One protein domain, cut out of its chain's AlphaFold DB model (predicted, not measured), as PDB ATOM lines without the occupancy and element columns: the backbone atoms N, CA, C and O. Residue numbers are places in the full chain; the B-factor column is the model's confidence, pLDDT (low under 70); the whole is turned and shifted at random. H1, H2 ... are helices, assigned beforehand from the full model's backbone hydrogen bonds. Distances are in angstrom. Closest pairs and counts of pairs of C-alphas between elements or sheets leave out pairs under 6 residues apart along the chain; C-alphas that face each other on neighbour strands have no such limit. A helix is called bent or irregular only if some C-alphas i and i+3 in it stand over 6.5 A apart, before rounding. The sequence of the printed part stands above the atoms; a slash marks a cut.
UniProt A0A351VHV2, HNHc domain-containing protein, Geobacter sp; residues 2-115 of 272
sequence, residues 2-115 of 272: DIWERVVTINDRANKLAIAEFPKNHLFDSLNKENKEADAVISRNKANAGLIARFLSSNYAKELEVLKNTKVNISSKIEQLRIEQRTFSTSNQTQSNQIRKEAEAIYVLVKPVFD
ATOM      1  N   ASP A   2      26.348  16.867  30.179       65.56
ATOM      2  CA  ASP A   2      27.138  17.685  29.249       65.56
ATOM      3  C   ASP A   2      26.268  18.083  28.032       65.56
ATOM      4  O   ASP A   2      25.328  17.377  27.660       65.56
ATOM      5  N   ILE A   3      26.541  19.237  27.418       58.38
ATOM      6  CA  ILE A   3      25.922  19.684  26.162       58.38
ATOM      7  C   ILE A   3      26.016  18.588  25.091       58.38
ATOM      8  O   ILE A   3      25.058  18.383  24.344       58.38
ATOM      9  N   TRP A   4      27.119  17.839  25.046       60.53
ATOM     10  CA  TRP A   4      27.279  16.733  24.106       60.53
ATOM     11  C   TRP A   4      26.345  15.553  24.394       60.53
ATOM     12  O   TRP A   4      25.663  15.068  23.490       60.53
ATOM     13  N   GLU A   5      26.216  15.149  25.660       62.84
ATOM     14  CA  GLU A   5      25.232  14.139  26.072       62.84
ATOM     15  C   GLU A   5      23.809  14.566  25.696       62.84
ATOM     16  O   GLU A   5      23.001  13.731  25.288       62.84
ATOM     17  N   ARG A   6      23.504  15.871  25.753       65.00
ATOM     18  CA  ARG A   6      22.218  16.409  25.288       65.00
ATOM     19  C   ARG A   6      22.053  16.251  23.777       65.00
ATOM     20  O   ARG A   6      21.003  15.776  23.362       65.00
ATOM     21  N   VAL A   7      23.058  16.579  22.962       63.41
ATOM     22  CA  VAL A   7      23.002  16.415  21.491       63.41
ATOM     23  C   VAL A   7      22.814  14.945  21.098       63.41
ATOM     24  O   VAL A   7      21.931  14.631  20.297       63.41
ATOM     25  N   VAL A   8      23.568  14.029  21.712       67.56
ATOM     26  CA  VAL A   8      23.431  12.581  21.479       67.56
ATOM     27  C   VAL A   8      22.042  12.089  21.891       67.56
ATOM     28  O   VAL A   8      21.383  11.392  21.121       67.56
ATOM     29  N   THR A   9      21.554  12.508  23.062       71.44
ATOM     30  CA  THR A   9      20.212  12.154  23.556       71.44
ATOM     31  C   THR A   9      19.111  12.676  22.635       71.44
ATOM     32  O   THR A   9      18.115  11.992  22.402       71.44
ATOM     33  N   ILE A  10      19.275  13.882  22.092       70.38
ATOM     34  CA  ILE A  10      18.334  14.482  21.147       70.38
ATOM     35  C   ILE A  10      18.286  13.662  19.848       70.38
ATOM     36  O   ILE A  10      17.199  13.353  19.359       70.38
ATOM     37  N   ASN A  11      19.442  13.243  19.326       65.06
ATOM     38  CA  ASN A  11      19.506  12.430  18.113       65.06
ATOM     39  C   ASN A  11      18.961  11.001  18.328       65.06
ATOM     40  O   ASN A  11      18.244  10.478  17.477       65.06
ATOM     41  N   ASP A  12      19.223  10.388  19.488       69.56
ATOM     42  CA  ASP A  12      18.650   9.091  19.878       69.56
ATOM     43  C   ASP A  12      17.119   9.157  20.012       69.56
ATOM     44  O   ASP A  12      16.402   8.312  19.475       69.56
ATOM     45  N   ARG A  13      16.591  10.216  20.641       69.00
ATOM     46  CA  ARG A  13      15.144  10.478  20.690       69.00
ATOM     47  C   ARG A  13      14.549  10.653  19.296       69.00
ATOM     48  O   ARG A  13      13.494  10.086  19.024       69.00
ATOM     49  N   ALA A  14      15.224  11.374  18.398       64.56
ATOM     50  CA  ALA A  14      14.783  11.518  17.012       64.56
ATOM     51  C   ALA A  14      14.744  10.164  16.279       64.56
ATOM     52  O   ALA A  14      13.792   9.897  15.543       64.56
ATOM     53  N   ASN A  15      15.724   9.284  16.503       63.84
ATOM     54  CA  ASN A  15      15.733   7.927  15.944       63.84
ATOM     55  C   ASN A  15      14.596   7.067  16.512       63.84
ATOM     56  O   ASN A  15      13.883   6.426  15.748       63.84
ATOM     57  N   LYS A  16      14.362   7.107  17.827       67.62
ATOM     58  CA  LYS A  16      13.253   6.383  18.472       67.62
ATOM     59  C   LYS A  16      11.883   6.853  17.986       67.62
ATOM     60  O   LYS A  16      11.025   6.021  17.731       67.62
ATOM     61  N   LEU A  17      11.694   8.159  17.785       66.06
ATOM     62  CA  LEU A  17      10.468   8.713  17.193       66.06
ATOM     63  C   LEU A  17      10.276   8.290  15.729       66.06
ATOM     64  O   LEU A  17       9.145   8.100  15.298       66.06
ATOM     65  N   ALA A  18      11.367   8.110  14.976       59.16
ATOM     66  CA  ALA A  18      11.308   7.598  13.607       59.16
ATOM     67  C   ALA A  18      10.987   6.090  13.546       59.16
ATOM     68  O   ALA A  18      10.386   5.647  12.574       59.16
ATOM     69  N   ILE A  19      11.374   5.324  14.575       55.59
ATOM     70  CA  ILE A  19      11.173   3.865  14.686       55.59
ATOM     71  C   ILE A  19       9.875   3.508  15.432       55.59
ATOM     72  O   ILE A  19       9.469   2.351  15.428       55.59
ATOM     73  N   ALA A  20       9.199   4.472  16.069       56.88
ATOM     74  CA  ALA A  20       7.911   4.277  16.734       56.88
ATOM     75  C   ALA A  20       6.798   4.004  15.702       56.88
ATOM     76  O   ALA A  20       5.950   4.850  15.411       56.88
ATOM     77  N   GLU A  21       6.835   2.814  15.110       54.78
ATOM     78  CA  GLU A  21       5.790   2.267  14.268       54.78
ATOM     79  C   GLU A  21       4.543   2.070  15.131       54.78
ATOM     80  O   GLU A  21       4.545   1.342  16.125       54.78
ATOM     81  N   PHE A  22       3.443   2.718  14.747       52.81
ATOM     82  CA  PHE A  22       2.118   2.275  15.172       52.81
ATOM     83  C   PHE A  22       2.012   0.784  14.801       52.81
ATOM     84  O   PHE A  22       2.307   0.462  13.651       52.81
ATOM     85  N   PRO A  23       1.632  -0.123  15.716       52.56
ATOM     86  CA  PRO A  23       1.869  -1.565  15.579       52.56
ATOM     87  C   PRO A  23       1.128  -2.136  14.369       52.56
ATOM     88  O   PRO A  23      -0.072  -2.401  14.455       52.56
ATOM     89  N   LYS A  24       1.789  -2.256  13.210       56.91
ATOM     90  CA  LYS A  24       1.083  -2.507  11.947       56.91
ATOM     91  C   LYS A  24       1.919  -3.254  10.917       56.91
ATOM     92  O   LYS A  24       2.818  -2.695  10.313       56.91
ATOM     93  N   ASN A  25       1.488  -4.494  10.687       54.66
ATOM     94  CA  ASN A  25       1.245  -5.063   9.354       54.66
ATOM     95  C   ASN A  25       0.167  -6.160   9.467       54.66
ATOM     96  O   ASN A  25      -0.871  -6.093   8.813       54.66
ATOM     97  N   HIS A  26       0.292  -7.038  10.466       58.12
ATOM     98  CA  HIS A  26      -0.564  -8.220  10.629       58.12
ATOM     99  C   HIS A  26      -2.076  -7.937  10.811       58.12
ATOM    100  O   HIS A  26      -2.911  -8.717  10.353       58.12
ATOM    101  N   LEU A  27      -2.457  -6.830  11.467       63.75
ATOM    102  CA  LEU A  27      -3.871  -6.477  11.690       63.75
ATOM    103  C   LEU A  27      -4.569  -6.046  10.390       63.75
ATOM    104  O   LEU A  27      -5.701  -6.442  10.126       63.75
ATOM    105  N   PHE A  28      -3.890  -5.251   9.558       68.69
ATOM    106  CA  PHE A  28      -4.448  -4.816   8.278       68.69
ATOM    107  C   PHE A  28      -4.457  -5.932   7.239       68.69
ATOM    108  O   PHE A  28      -5.379  -5.983   6.427       68.69
ATOM    109  N   ASP A  29      -3.490  -6.845   7.299       68.81
ATOM    110  CA  ASP A  29      -3.474  -8.045   6.464       68.81
ATOM    111  C   ASP A  29      -4.650  -8.977   6.797       68.81
ATOM    112  O   ASP A  29      -5.326  -9.452   5.883       68.81
ATOM    113  N   SER A  30      -4.966  -9.159   8.088       67.88
ATOM    114  CA  SER A  30      -6.151  -9.917   8.532       67.88
ATOM    115  C   SER A  30      -7.451  -9.275   8.045       67.88
ATOM    116  O   SER A  30      -8.263  -9.936   7.401       67.88
ATOM    117  N   LEU A  31      -7.616  -7.964   8.251       71.00
ATOM    118  CA  LEU A  31      -8.818  -7.233   7.826       71.00
ATOM    119  C   LEU A  31      -9.003  -7.241   6.299       71.00
ATOM    120  O   LEU A  31     -10.122  -7.355   5.802       71.00
ATOM    121  N   ASN A  32      -7.913  -7.148   5.534       73.12
ATOM    122  CA  ASN A  32      -7.954  -7.268   4.075       73.12
ATOM    123  C   ASN A  32      -8.376  -8.671   3.624       73.12
ATOM    124  O   ASN A  32      -9.141  -8.803   2.666       73.12
ATOM    125  N   LYS A  33      -7.871  -9.710   4.299       78.88
ATOM    126  CA  LYS A  33      -8.232 -11.101   4.026       78.88
ATOM    127  C   LYS A  33      -9.718 -11.341   4.297       78.88
ATOM    128  O   LYS A  33     -10.408 -11.828   3.407       78.88
ATOM    129  N   GLU A  34     -10.217 -10.913   5.453       74.06
ATOM    130  CA  GLU A  34     -11.635 -11.017   5.827       74.06
ATOM    131  C   GLU A  34     -12.546 -10.260   4.844       74.06
ATOM    132  O   GLU A  34     -13.570 -10.787   4.406       74.06
ATOM    133  N   ASN A  35     -12.147  -9.061   4.400       74.12
ATOM    134  CA  ASN A  35     -12.909  -8.299   3.403       74.12
ATOM    135  C   ASN A  35     -12.953  -9.011   2.031       74.12
ATOM    136  O   ASN A  35     -13.984  -9.022   1.357       74.12
ATOM    137  N   LYS A  36     -11.850  -9.657   1.627       80.12
ATOM    138  CA  LYS A  36     -11.768 -10.449   0.387       80.12
ATOM    139  C   LYS A  36     -12.582 -11.746   0.470       80.12
ATOM    140  O   LYS A  36     -13.185 -12.166  -0.518       80.12
ATOM    141  N   GLU A  37     -12.625 -12.378   1.639       76.56
ATOM    142  CA  GLU A  37     -13.474 -13.545   1.899       76.56
ATOM    143  C   GLU A  37     -14.961 -13.172   1.852       76.56
ATOM    144  O   GLU A  37     -15.742 -13.874   1.203       76.56
ATOM    145  N   ALA A  38     -15.345 -12.024   2.423       69.62
ATOM    146  CA  ALA A  38     -16.697 -11.481   2.302       69.62
ATOM    147  C   ALA A  38     -17.087 -11.233   0.832       69.62
ATOM    148  O   ALA A  38     -18.195 -11.581   0.422       69.62
ATOM    149  N   ASP A  39     -16.167 -10.725   0.003       73.69
ATOM    150  CA  ASP A  39     -16.363 -10.592  -1.447       73.69
ATOM    151  C   ASP A  39     -16.636 -11.925  -2.143       73.69
ATOM    152  O   ASP A  39     -17.566 -12.049  -2.945       73.69
ATOM    153  N   ALA A  40     -15.846 -12.945  -1.815       75.00
ATOM    154  CA  ALA A  40     -16.020 -14.278  -2.371       75.00
ATOM    155  C   ALA A  40     -17.356 -14.904  -1.941       75.00
ATOM    156  O   ALA A  40     -17.978 -15.627  -2.719       75.00
ATOM    157  N   VAL A  41     -17.817 -14.646  -0.712       69.38
ATOM    158  CA  VAL A  41     -19.127 -15.099  -0.216       69.38
ATOM    159  C   VAL A  41     -20.262 -14.352  -0.915       69.38
ATOM    160  O   VAL A  41     -21.188 -14.996  -1.407       69.38
ATOM    161  N   ILE A  42     -20.191 -13.022  -1.022       66.94
ATOM    162  CA  ILE A  42     -21.211 -12.209  -1.701       66.94
ATOM    163  C   ILE A  42     -21.301 -12.593  -3.182       66.94
ATOM    164  O   ILE A  42     -22.402 -12.775  -3.692       66.94
ATOM    165  N   SER A  43     -20.168 -12.772  -3.866       71.56
ATOM    166  CA  SER A  43     -20.125 -13.146  -5.287       71.56
ATOM    167  C   SER A  43     -20.725 -14.534  -5.545       71.56
ATOM    168  O   SER A  43     -21.604 -14.678  -6.398       71.56
ATOM    169  N   ARG A  44     -20.343 -15.544  -4.744       68.12
ATOM    170  CA  ARG A  44     -20.918 -16.903  -4.823       68.12
ATOM    171  C   ARG A  44     -22.423 -16.904  -4.551       68.12
ATOM    172  O   ARG A  44     -23.184 -17.543  -5.270       68.12
ATOM    173  N   ASN A  45     -22.866 -16.139  -3.555       60.97
ATOM    174  CA  ASN A  45     -24.283 -16.041  -3.217       60.97
ATOM    175  C   ASN A  45     -25.088 -15.187  -4.200       60.97
ATOM    176  O   ASN A  45     -26.292 -15.390  -4.302       60.97
ATOM    177  N   LYS A  46     -24.464 -14.289  -4.972       59.78
ATOM    178  CA  LYS A  46     -25.116 -13.545  -6.065       59.78
ATOM    179  C   LYS A  46     -25.556 -14.480  -7.200       59.78
ATOM    180  O   LYS A  46     -26.635 -14.291  -7.752       59.78
ATOM    181  N   ALA A  47     -24.757 -15.508  -7.500       54.97
ATOM    182  CA  ALA A  47     -25.102 -16.550  -8.471       54.97
ATOM    183  C   ALA A  47     -26.247 -17.449  -7.967       54.97
ATOM    184  O   ALA A  47     -27.199 -17.711  -8.701       54.97
ATOM    185  N   ASN A  48     -26.216 -17.831  -6.685       52.31
ATOM    186  CA  ASN A  48     -27.301 -18.590  -6.056       52.31
ATOM    187  C   ASN A  48     -28.570 -17.751  -5.840       52.31
ATOM    188  O   ASN A  48     -29.668 -18.290  -5.907       52.31
ATOM    189  N   ALA A  49     -28.456 -16.433  -5.655       50.66
ATOM    190  CA  ALA A  49     -29.589 -15.523  -5.505       50.66
ATOM    191  C   ALA A  49     -30.477 -15.482  -6.756       50.66
ATOM    192  O   ALA A  49     -31.677 -15.308  -6.618       50.66
ATOM    193  N   GLY A  50     -29.948 -15.693  -7.966       55.03
ATOM    194  CA  GLY A  50     -30.780 -15.753  -9.178       55.03
ATOM    195  C   GLY A  50     -31.732 -16.960  -9.215       55.03
ATOM    196  O   GLY A  50     -32.843 -16.857  -9.734       55.03
ATOM    197  N   LEU A  51     -31.309 -18.088  -8.638       53.25
ATOM    198  CA  LEU A  51     -32.096 -19.322  -8.513       53.25
ATOM    199  C   LEU A  51     -32.958 -19.327  -7.241       53.25
ATOM    200  O   LEU A  51     -34.127 -19.696  -7.290       53.25
ATOM    201  N   ILE A  52     -32.400 -18.864  -6.120       51.16
ATOM    202  CA  ILE A  52     -33.038 -18.856  -4.802       51.16
ATOM    203  C   ILE A  52     -34.003 -17.678  -4.634       51.16
ATOM    204  O   ILE A  52     -35.081 -17.892  -4.112       51.16
ATOM    205  N   ALA A  53     -33.720 -16.463  -5.119       51.53
ATOM    206  CA  ALA A  53     -34.681 -15.345  -5.053       51.53
ATOM    207  C   ALA A  53     -35.899 -15.550  -5.972       51.53
ATOM    208  O   ALA A  53     -36.919 -14.886  -5.814       51.53
ATOM    209  N   ARG A  54     -35.810 -16.500  -6.912       52.22
ATOM    210  CA  ARG A  54     -36.950 -16.998  -7.689       52.22
ATOM    211  C   ARG A  54     -37.907 -17.867  -6.853       52.22
ATOM    212  O   ARG A  54     -39.020 -18.101  -7.308       52.22
ATOM    213  N   PHE A  55     -37.490 -18.326  -5.666       51.38
ATOM    214  CA  PHE A  55     -38.214 -19.292  -4.822       51.38
ATOM    215  C   PHE A  55     -38.298 -18.929  -3.320       51.38
ATOM    216  O   PHE A  55     -39.202 -19.400  -2.636       51.38
ATOM    217  N   LEU A  56     -37.400 -18.098  -2.782       51.03
ATOM    218  CA  LEU A  56     -37.313 -17.699  -1.374       51.03
ATOM    219  C   LEU A  56     -37.411 -16.172  -1.208       51.03
ATOM    220  O   LEU A  56     -36.853 -15.388  -1.971       51.03
ATOM    221  N   SER A  57     -38.158 -15.816  -0.164       58.41
ATOM    222  CA  SER A  57     -38.773 -14.534   0.206       58.41
ATOM    223  C   SER A  57     -37.938 -13.241   0.123       58.41
ATOM    224  O   SER A  57     -36.712 -13.233   0.215       58.41
ATOM    225  N   SER A  58     -38.659 -12.110   0.094       63.31
ATOM    226  CA  SER A  58     -38.170 -10.720   0.201       63.31
ATOM    227  C   SER A  58     -37.179 -10.446   1.348       63.31
ATOM    228  O   SER A  58     -36.441  -9.462   1.288       63.31
ATOM    229  N   ASN A  59     -37.122 -11.308   2.368       66.56
ATOM    230  CA  ASN A  59     -36.173 -11.205   3.478       66.56
ATOM    231  C   ASN A  59     -34.723 -11.465   3.045       66.56
ATOM    232  O   ASN A  59     -33.836 -10.714   3.440       66.56
ATOM    233  N   TYR A  60     -34.479 -12.432   2.156       66.38
ATOM    234  CA  TYR A  60     -33.121 -12.744   1.690       66.38
ATOM    235  C   TYR A  60     -32.502 -11.583   0.893       66.38
ATOM    236  O   TYR A  60     -31.328 -11.249   1.048       66.38
ATOM    237  N   ALA A  61     -33.310 -10.902   0.071       68.31
ATOM    238  CA  ALA A  61     -32.869  -9.721  -0.669       68.31
ATOM    239  C   ALA A  61     -32.485  -8.557   0.266       68.31
ATOM    240  O   ALA A  61     -31.499  -7.868   0.008       68.31
ATOM    241  N   LYS A  62     -33.226  -8.365   1.369       75.12
ATOM    242  CA  LYS A  62     -32.907  -7.358   2.396       75.12
ATOM    243  C   LYS A  62     -31.608  -7.687   3.127       75.12
ATOM    244  O   LYS A  62     -30.769  -6.807   3.282       75.12
ATOM    245  N   GLU A  63     -31.413  -8.939   3.531       75.06
ATOM    246  CA  GLU A  63     -30.187  -9.387   4.204       75.06
ATOM    247  C   GLU A  63     -28.949  -9.219   3.314       75.06
ATOM    248  O   GLU A  63     -27.917  -8.718   3.765       75.06
ATOM    249  N   LEU A  64     -29.061  -9.548   2.022       73.81
ATOM    250  CA  LEU A  64     -27.976  -9.344   1.064       73.81
ATOM    251  C   LEU A  64     -27.618  -7.857   0.906       73.81
ATOM    252  O   LEU A  64     -26.442  -7.516   0.778       73.81
ATOM    253  N   GLU A  65     -28.610  -6.968   0.924       78.75
ATOM    254  CA  GLU A  65     -28.380  -5.524   0.845       78.75
ATOM    255  C   GLU A  65     -27.729  -4.969   2.123       78.75
ATOM    256  O   GLU A  65     -26.779  -4.186   2.048       78.75
ATOM    257  N   VAL A  66     -28.144  -5.452   3.300       80.50
ATOM    258  CA  VAL A  66     -27.498  -5.138   4.588       80.50
ATOM    259  C   VAL A  66     -26.030  -5.572   4.594       80.50
ATOM    260  O   VAL A  66     -25.165  -4.816   5.052       80.50
ATOM    261  N   LEU A  67     -25.718  -6.751   4.048       75.00
ATOM    262  CA  LEU A  67     -24.342  -7.242   3.942       75.00
ATOM    263  C   LEU A  67     -23.484  -6.364   3.024       75.00
ATOM    264  O   LEU A  67     -22.354  -6.025   3.385       75.00
ATOM    265  N   LYS A  68     -24.011  -5.934   1.869       77.75
ATOM    266  CA  LYS A  68     -23.295  -5.006   0.974       77.75
ATOM    267  C   LYS A  68     -22.999  -3.673   1.659       77.75
ATOM    268  O   LYS A  68     -21.863  -3.206   1.600       77.75
ATOM    269  N   ASN A  69     -23.986  -3.092   2.341       81.75
ATOM    270  CA  ASN A  69     -23.827  -1.813   3.037       81.75
ATOM    271  C   ASN A  69     -22.809  -1.914   4.178       81.75
ATOM    272  O   ASN A  69     -21.912  -1.080   4.296       81.75
ATOM    273  N   THR A  70     -22.881  -2.987   4.968       76.25
ATOM    274  CA  THR A  70     -21.905  -3.269   6.029       76.25
ATOM    275  C   THR A  70     -20.486  -3.386   5.466       76.25
ATOM    276  O   THR A  70     -19.551  -2.806   6.019       76.25
ATOM    277  N   LYS A  71     -20.312  -4.053   4.319       78.81
ATOM    278  CA  LYS A  71     -19.009  -4.176   3.655       78.81
ATOM    279  C   LYS A  71     -18.444  -2.822   3.205       78.81
ATOM    280  O   LYS A  71     -17.250  -2.563   3.382       78.81
ATOM    281  N   VAL A  72     -19.279  -1.955   2.631       85.00
ATOM    282  CA  VAL A  72     -18.873  -0.596   2.230       85.00
ATOM    283  C   VAL A  72     -18.398   0.196   3.451       85.00
ATOM    284  O   VAL A  72     -17.324   0.798   3.407       85.00
ATOM    285  N   ASN A  73     -19.127   0.112   4.567       79.06
ATOM    286  CA  ASN A  73     -18.755   0.773   5.820       79.06
ATOM    287  C   ASN A  73     -17.418   0.260   6.377       79.06
ATOM    288  O   ASN A  73     -16.555   1.061   6.739       79.06
ATOM    289  N   ILE A  74     -17.206  -1.061   6.393       75.00
ATOM    290  CA  ILE A  74     -15.935  -1.670   6.825       75.00
ATOM    291  C   ILE A  74     -14.784  -1.207   5.926       75.00
ATOM    292  O   ILE A  74     -13.738  -0.792   6.423       75.00
ATOM    293  N   SER A  75     -14.987  -1.216   4.607       80.19
ATOM    294  CA  SER A  75     -13.967  -0.786   3.643       80.19
ATOM    295  C   SER A  75     -13.597   0.690   3.830       80.19
ATOM    296  O   SER A  75     -12.415   1.031   3.842       80.19
ATOM    297  N   SER A  76     -14.591   1.555   4.055       84.00
ATOM    298  CA  SER A  76     -14.377   2.972   4.372       84.00
ATOM    299  C   SER A  76     -13.591   3.151   5.676       84.00
ATOM    300  O   SER A  76     -12.631   3.924   5.723       84.00
ATOM    301  N   LYS A  77     -13.922   2.377   6.720       83.00
ATOM    302  CA  LYS A  77     -13.224   2.455   8.008       83.00
ATOM    303  C   LYS A  77     -11.771   1.985   7.923       83.00
ATOM    304  O   LYS A  77     -10.901   2.603   8.534       83.00
ATOM    305  N   ILE A  78     -11.494   0.936   7.147       80.12
ATOM    306  CA  ILE A  78     -10.123   0.469   6.885       80.12
ATOM    307  C   ILE A  78      -9.303   1.576   6.216       80.12
ATOM    308  O   ILE A  78      -8.172   1.830   6.635       80.12
ATOM    309  N   GLU A  79      -9.859   2.262   5.214       85.88
ATOM    310  CA  GLU A  79      -9.135   3.340   4.535       85.88
ATOM    311  C   GLU A  79      -8.888   4.537   5.460       85.88
ATOM    312  O   GLU A  79      -7.773   5.060   5.497       85.88
ATOM    313  N   GLN A  80      -9.864   4.904   6.296       85.62
ATOM    314  CA  GLN A  80      -9.673   5.925   7.329       85.62
ATOM    315  C   GLN A  80      -8.494   5.571   8.254       85.62
ATOM    316  O   GLN A  80      -7.592   6.385   8.452       85.62
ATOM    317  N   LEU A  81      -8.441   4.334   8.758       79.88
ATOM    318  CA  LEU A  81      -7.367   3.873   9.646       79.88
ATOM    319  C   LEU A  81      -5.986   3.835   8.959       79.88
ATOM    320  O   LEU A  81      -4.952   3.935   9.634       79.88
ATOM    321  N   ARG A  82      -5.935   3.677   7.629       81.25
ATOM    322  CA  ARG A  82      -4.696   3.792   6.835       81.25
ATOM    323  C   ARG A  82      -4.256   5.234   6.657       81.25
ATOM    324  O   ARG A  82      -3.056   5.505   6.667       81.25
ATOM    325  N   ILE A  83      -5.198   6.152   6.457       85.38
ATOM    326  CA  ILE A  83      -4.904   7.586   6.402       85.38
ATOM    327  C   ILE A  83      -4.349   8.028   7.756       85.38
ATOM    328  O   ILE A  83      -3.262   8.590   7.791       85.38
ATOM    329  N   GLU A  84      -5.014   7.669   8.856       81.44
ATOM    330  CA  GLU A  84      -4.561   7.961  10.223       81.44
ATOM    331  C   GLU A  84      -3.170   7.374  10.521       81.44
ATOM    332  O   GLU A  84      -2.338   8.024  11.150       81.44
ATOM    333  N   GLN A  85      -2.862   6.171  10.016       78.75
ATOM    334  CA  GLN A  85      -1.501   5.629  10.113       78.75
ATOM    335  C   GLN A  85      -0.482   6.499   9.381       78.75
ATOM    336  O   GLN A  85       0.566   6.825   9.934       78.75
ATOM    337  N   ARG A  86      -0.769   6.834   8.116       80.62
ATOM    338  CA  ARG A  86       0.148   7.588   7.257       80.62
ATOM    339  C   ARG A  86       0.386   8.983   7.813       80.62
ATOM    340  O   ARG A  86       1.531   9.434   7.830       80.62
ATOM    341  N   THR A  87      -0.657   9.651   8.303       82.50
ATOM    342  CA  THR A  87      -0.537  10.974   8.923       82.50
ATOM    343  C   THR A  87       0.278  10.907  10.210       82.50
ATOM    344  O   THR A  87       1.173  11.732  10.379       82.50
ATOM    345  N   PHE A  88       0.061   9.900  11.064       76.81
ATOM    346  CA  PHE A  88       0.861   9.692  12.274       76.81
ATOM    347  C   PHE A  88       2.346   9.464  11.954       76.81
ATOM    348  O   PHE A  88       3.207  10.164  12.486       76.81
ATOM    349  N   SER A  89       2.660   8.551  11.027       76.62
ATOM    350  CA  SER A  89       4.040   8.295  10.591       76.62
ATOM    351  C   SER A  89       4.696   9.547   9.999       76.62
ATOM    352  O   SER A  89       5.838   9.862  10.334       76.62
ATOM    353  N   THR A  90       3.967  10.306   9.175       80.38
ATOM    354  CA  THR A  90       4.468  11.553   8.567       80.38
ATOM    355  C   THR A  90       4.713  12.638   9.618       80.38
ATOM    356  O   THR A  90       5.722  13.344   9.562       80.38
ATOM    357  N   SER A  91       3.818  12.767  10.601       80.25
ATOM    358  CA  SER A  91       3.951  13.713  11.712       80.25
ATOM    359  C   SER A  91       5.179  13.396  12.571       80.25
ATOM    360  O   SER A  91       6.026  14.270  12.765       80.25
ATOM    361  N   ASN A  92       5.364  12.131  12.970       78.12
ATOM    362  CA  ASN A  92       6.546  11.693  13.719       78.12
ATOM    363  C   ASN A  92       7.843  11.914  12.939       78.12
ATOM    364  O   ASN A  92       8.830  12.392  13.497       78.12
ATOM    365  N   GLN A  93       7.850  11.614  11.638       77.62
ATOM    366  CA  GLN A  93       9.006  11.873  10.786       77.62
ATOM    367  C   GLN A  93       9.315  13.375  10.703       77.62
ATOM    368  O   GLN A  93      10.477  13.775  10.794       77.62
ATOM    369  N   THR A  94       8.287  14.217  10.590       83.81
ATOM    370  CA  THR A  94       8.428  15.681  10.573       83.81
ATOM    371  C   THR A  94       9.002  16.197  11.891       83.81
ATOM    372  O   THR A  94       9.978  16.947  11.879       83.81
ATOM    373  N   GLN A  95       8.469  15.745  13.028       82.12
ATOM    374  CA  GLN A  95       8.970  16.107  14.354       82.12
ATOM    375  C   GLN A  95      10.414  15.634  14.562       82.12
ATOM    376  O   GLN A  95      11.265  16.393  15.017       82.12
ATOM    377  N   SER A  96      10.722  14.401  14.162       76.75
ATOM    378  CA  SER A  96      12.072  13.835  14.199       76.75
ATOM    379  C   SER A  96      13.062  14.665  13.367       76.75
ATOM    380  O   SER A  96      14.163  14.974  13.824       76.75
ATOM    381  N   ASN A  97      12.662  15.101  12.169       80.81
ATOM    382  CA  ASN A  97      13.466  15.985  11.322       80.81
ATOM    383  C   ASN A  97      13.677  17.367  11.953       80.81
ATOM    384  O   ASN A  97      14.784  17.899  11.884       80.81
ATOM    385  N   GLN A  98      12.647  17.935  12.581       85.94
ATOM    386  CA  GLN A  98      12.744  19.219  13.275       85.94
ATOM    387  C   GLN A  98      13.733  19.147  14.445       85.94
ATOM    388  O   GLN A  98      14.641  19.969  14.537       85.94
ATOM    389  N   ILE A  99      13.634  18.101  15.265       80.50
ATOM    390  CA  ILE A  99      14.551  17.850  16.381       80.50
ATOM    391  C   ILE A  99      16.004  17.728  15.893       80.50
ATOM    392  O   ILE A  99      16.916  18.285  16.504       80.50
ATOM    393  N   ARG A 100      16.244  17.041  14.766       79.12
ATOM    394  CA  ARG A 100      17.590  16.963  14.167       79.12
ATOM    395  C   ARG A 100      18.106  18.323  13.703       79.12
ATOM    396  O   ARG A 100      19.277  18.616  13.921       79.12
ATOM    397  N   LYS A 101      17.256  19.157  13.092       83.62
ATOM    398  CA  LYS A 101      17.632  20.525  12.692       83.62
ATOM    399  C   LYS A 101      18.033  21.369  13.899       83.62
ATOM    400  O   LYS A 101      19.032  22.076  13.837       83.62
ATOM    401  N   GLU A 102      17.291  21.267  14.997       85.38
ATOM    402  CA  GLU A 102      17.607  21.968  16.246       85.38
ATOM    403  C   GLU A 102      18.916  21.465  16.869       85.38
ATOM    404  O   GLU A 102      19.748  22.270  17.286       85.38
ATOM    405  N   ALA A 103      19.143  20.148  16.878       81.00
ATOM    406  CA  ALA A 103      20.400  19.563  17.347       81.00
ATOM    407  C   ALA A 103      21.606  20.050  16.529       81.00
ATOM    408  O   ALA A 103      22.626  20.425  17.106       81.00
ATOM    409  N   GLU A 104      21.476  20.090  15.199       83.56
ATOM    410  CA  GLU A 104      22.521  20.601  14.308       83.56
ATOM    411  C   GLU A 104      22.771  22.096  14.552       83.56
ATOM    412  O   GLU A 104      23.922  22.516  14.647       83.56
ATOM    413  N   ALA A 105      21.718  22.897  14.739       83.56
ATOM    414  CA  ALA A 105      21.854  24.317  15.057       83.56
ATOM    415  C   ALA A 105      22.615  24.542  16.375       83.56
ATOM    416  O   ALA A 105      23.520  25.375  16.435       83.56
ATOM    417  N   ILE A 106      22.310  23.763  17.419       81.00
ATOM    418  CA  ILE A 106      23.049  23.804  18.691       81.00
ATOM    419  C   ILE A 106      24.507  23.394  18.479       81.00
ATOM    420  O   ILE A 106      25.415  24.058  18.982       81.00
ATOM    421  N   TYR A 107      24.749  22.324  17.721       82.75
ATOM    422  CA  TYR A 107      26.102  21.869  17.428       82.75
ATOM    423  C   TYR A 107      26.914  22.950  16.705       82.75
ATOM    424  O   TYR A 107      28.047  23.208  17.101       82.75
ATOM    425  N   VAL A 108      26.338  23.650  15.722       83.31
ATOM    426  CA  VAL A 108      26.994  24.773  15.027       83.31
ATOM    427  C   VAL A 108      27.428  25.873  16.001       83.31
ATOM    428  O   VAL A 108      28.528  26.403  15.856       83.31
ATOM    429  N   LEU A 109      26.613  26.186  17.012       83.06
ATOM    430  CA  LEU A 109      26.934  27.208  18.017       83.06
ATOM    431  C   LEU A 109      28.031  26.766  18.995       83.06
ATOM    432  O   LEU A 109      28.853  27.579  19.411       83.06
ATOM    433  N   VAL A 110      28.053  25.488  19.368       82.69
ATOM    434  CA  VAL A 110      28.983  24.948  20.379       82.69
ATOM    435  C   VAL A 110      30.307  24.513  19.752       82.69
ATOM    436  O   VAL A 110      31.355  24.563  20.397       82.69
ATOM    437  N   LYS A 111      30.298  24.132  18.474       85.62
ATOM    438  CA  LYS A 111      31.471  23.642  17.751       85.62
ATOM    439  C   LYS A 111      32.693  24.569  17.851       85.62
ATOM    440  O   LYS A 111      33.777  24.026  18.048       85.62
ATOM    441  N   PRO A 112      32.594  25.912  17.751       87.25
ATOM    442  CA  PRO A 112      33.745  26.789  17.952       87.25
ATOM    443  C   PRO A 112      34.395  26.610  19.328       87.25
ATOM    444  O   PRO A 112      35.614  26.579  19.422       87.25
ATOM    445  N   VAL A 113      33.602  26.407  20.383       82.31
ATOM    446  CA  VAL A 113      34.122  26.127  21.732       82.31
ATOM    447  C   VAL A 113      34.890  24.803  21.744       82.31
ATOM    448  O   VAL A 113      35.987  24.729  22.289       82.31
ATOM    449  N   PHE A 114      34.356  23.769  21.090       86.44
ATOM    450  CA  PHE A 114      35.022  22.466  20.976       86.44
ATOM    451  C   PHE A 114      36.267  22.497  20.086       86.44
ATOM    452  O   PHE A 114      37.225  21.766  20.332       86.44
ATOM    453  N   ASP A 115      36.292  23.361  19.071       86.69
ATOM    454  CA  ASP A 115      37.461  23.549  18.219       86.69
ATOM    455  C   ASP A 115      38.663  24.070  19.025       86.69
ATOM    456  O   ASP A 115      39.787  23.687  18.721       86.69
TER     457      ASP A 115
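What this domain is: This is residues 2 to 115 of the 272 residues of the protein "HNHc domain-containing protein" of Geobacter sp (UniProt A0A351VHV2). A long thin rod: H1, then H2, run one after the other along it, and the much longer H3 folds back beside both. The 114 printed residues hold three named helices and no named strand, all helix by class. The whole is extended, with radius of gyration of the C-alphas 26.4 A and spans of 90 by 18 by 16 A.

How they stand to each other: H1, residues 3 to 19, touches residues 89 to 107 of H3, residues 58 to 115, opposite ways at a shallow tilt of 17 degrees; their closest C-alphas, of Ala 14 and Ser 96, are 4.5 A apart. H2, residues 26 to 52, is apart from H1. H2 and H3 form a hairpin, touching through residues 64 to 78 of H3, at a shallow tilt of 18 degrees; their closest C-alphas, of Asn 35 and Lys 71, are 7.4 A apart. Every O i to N i+4 pair is within hydrogen-bond range in H1, 21 of 23 in H2, 52 of 54 in H3.

Where its parts are: H1, 24.5 A long, begins at C-alpha 3 (25.922, 19.684, 26.162). H2 measures 37.5 A. H3, 85.0 A, ends at C-alpha 115 (37.461, 23.549, 18.219); it is only just irregular, C-alphas 109 and 112 being 6.8 A apart.

The domain as a whole: The printed part has no cut and no long link; 48 residues have pLDDT under 70.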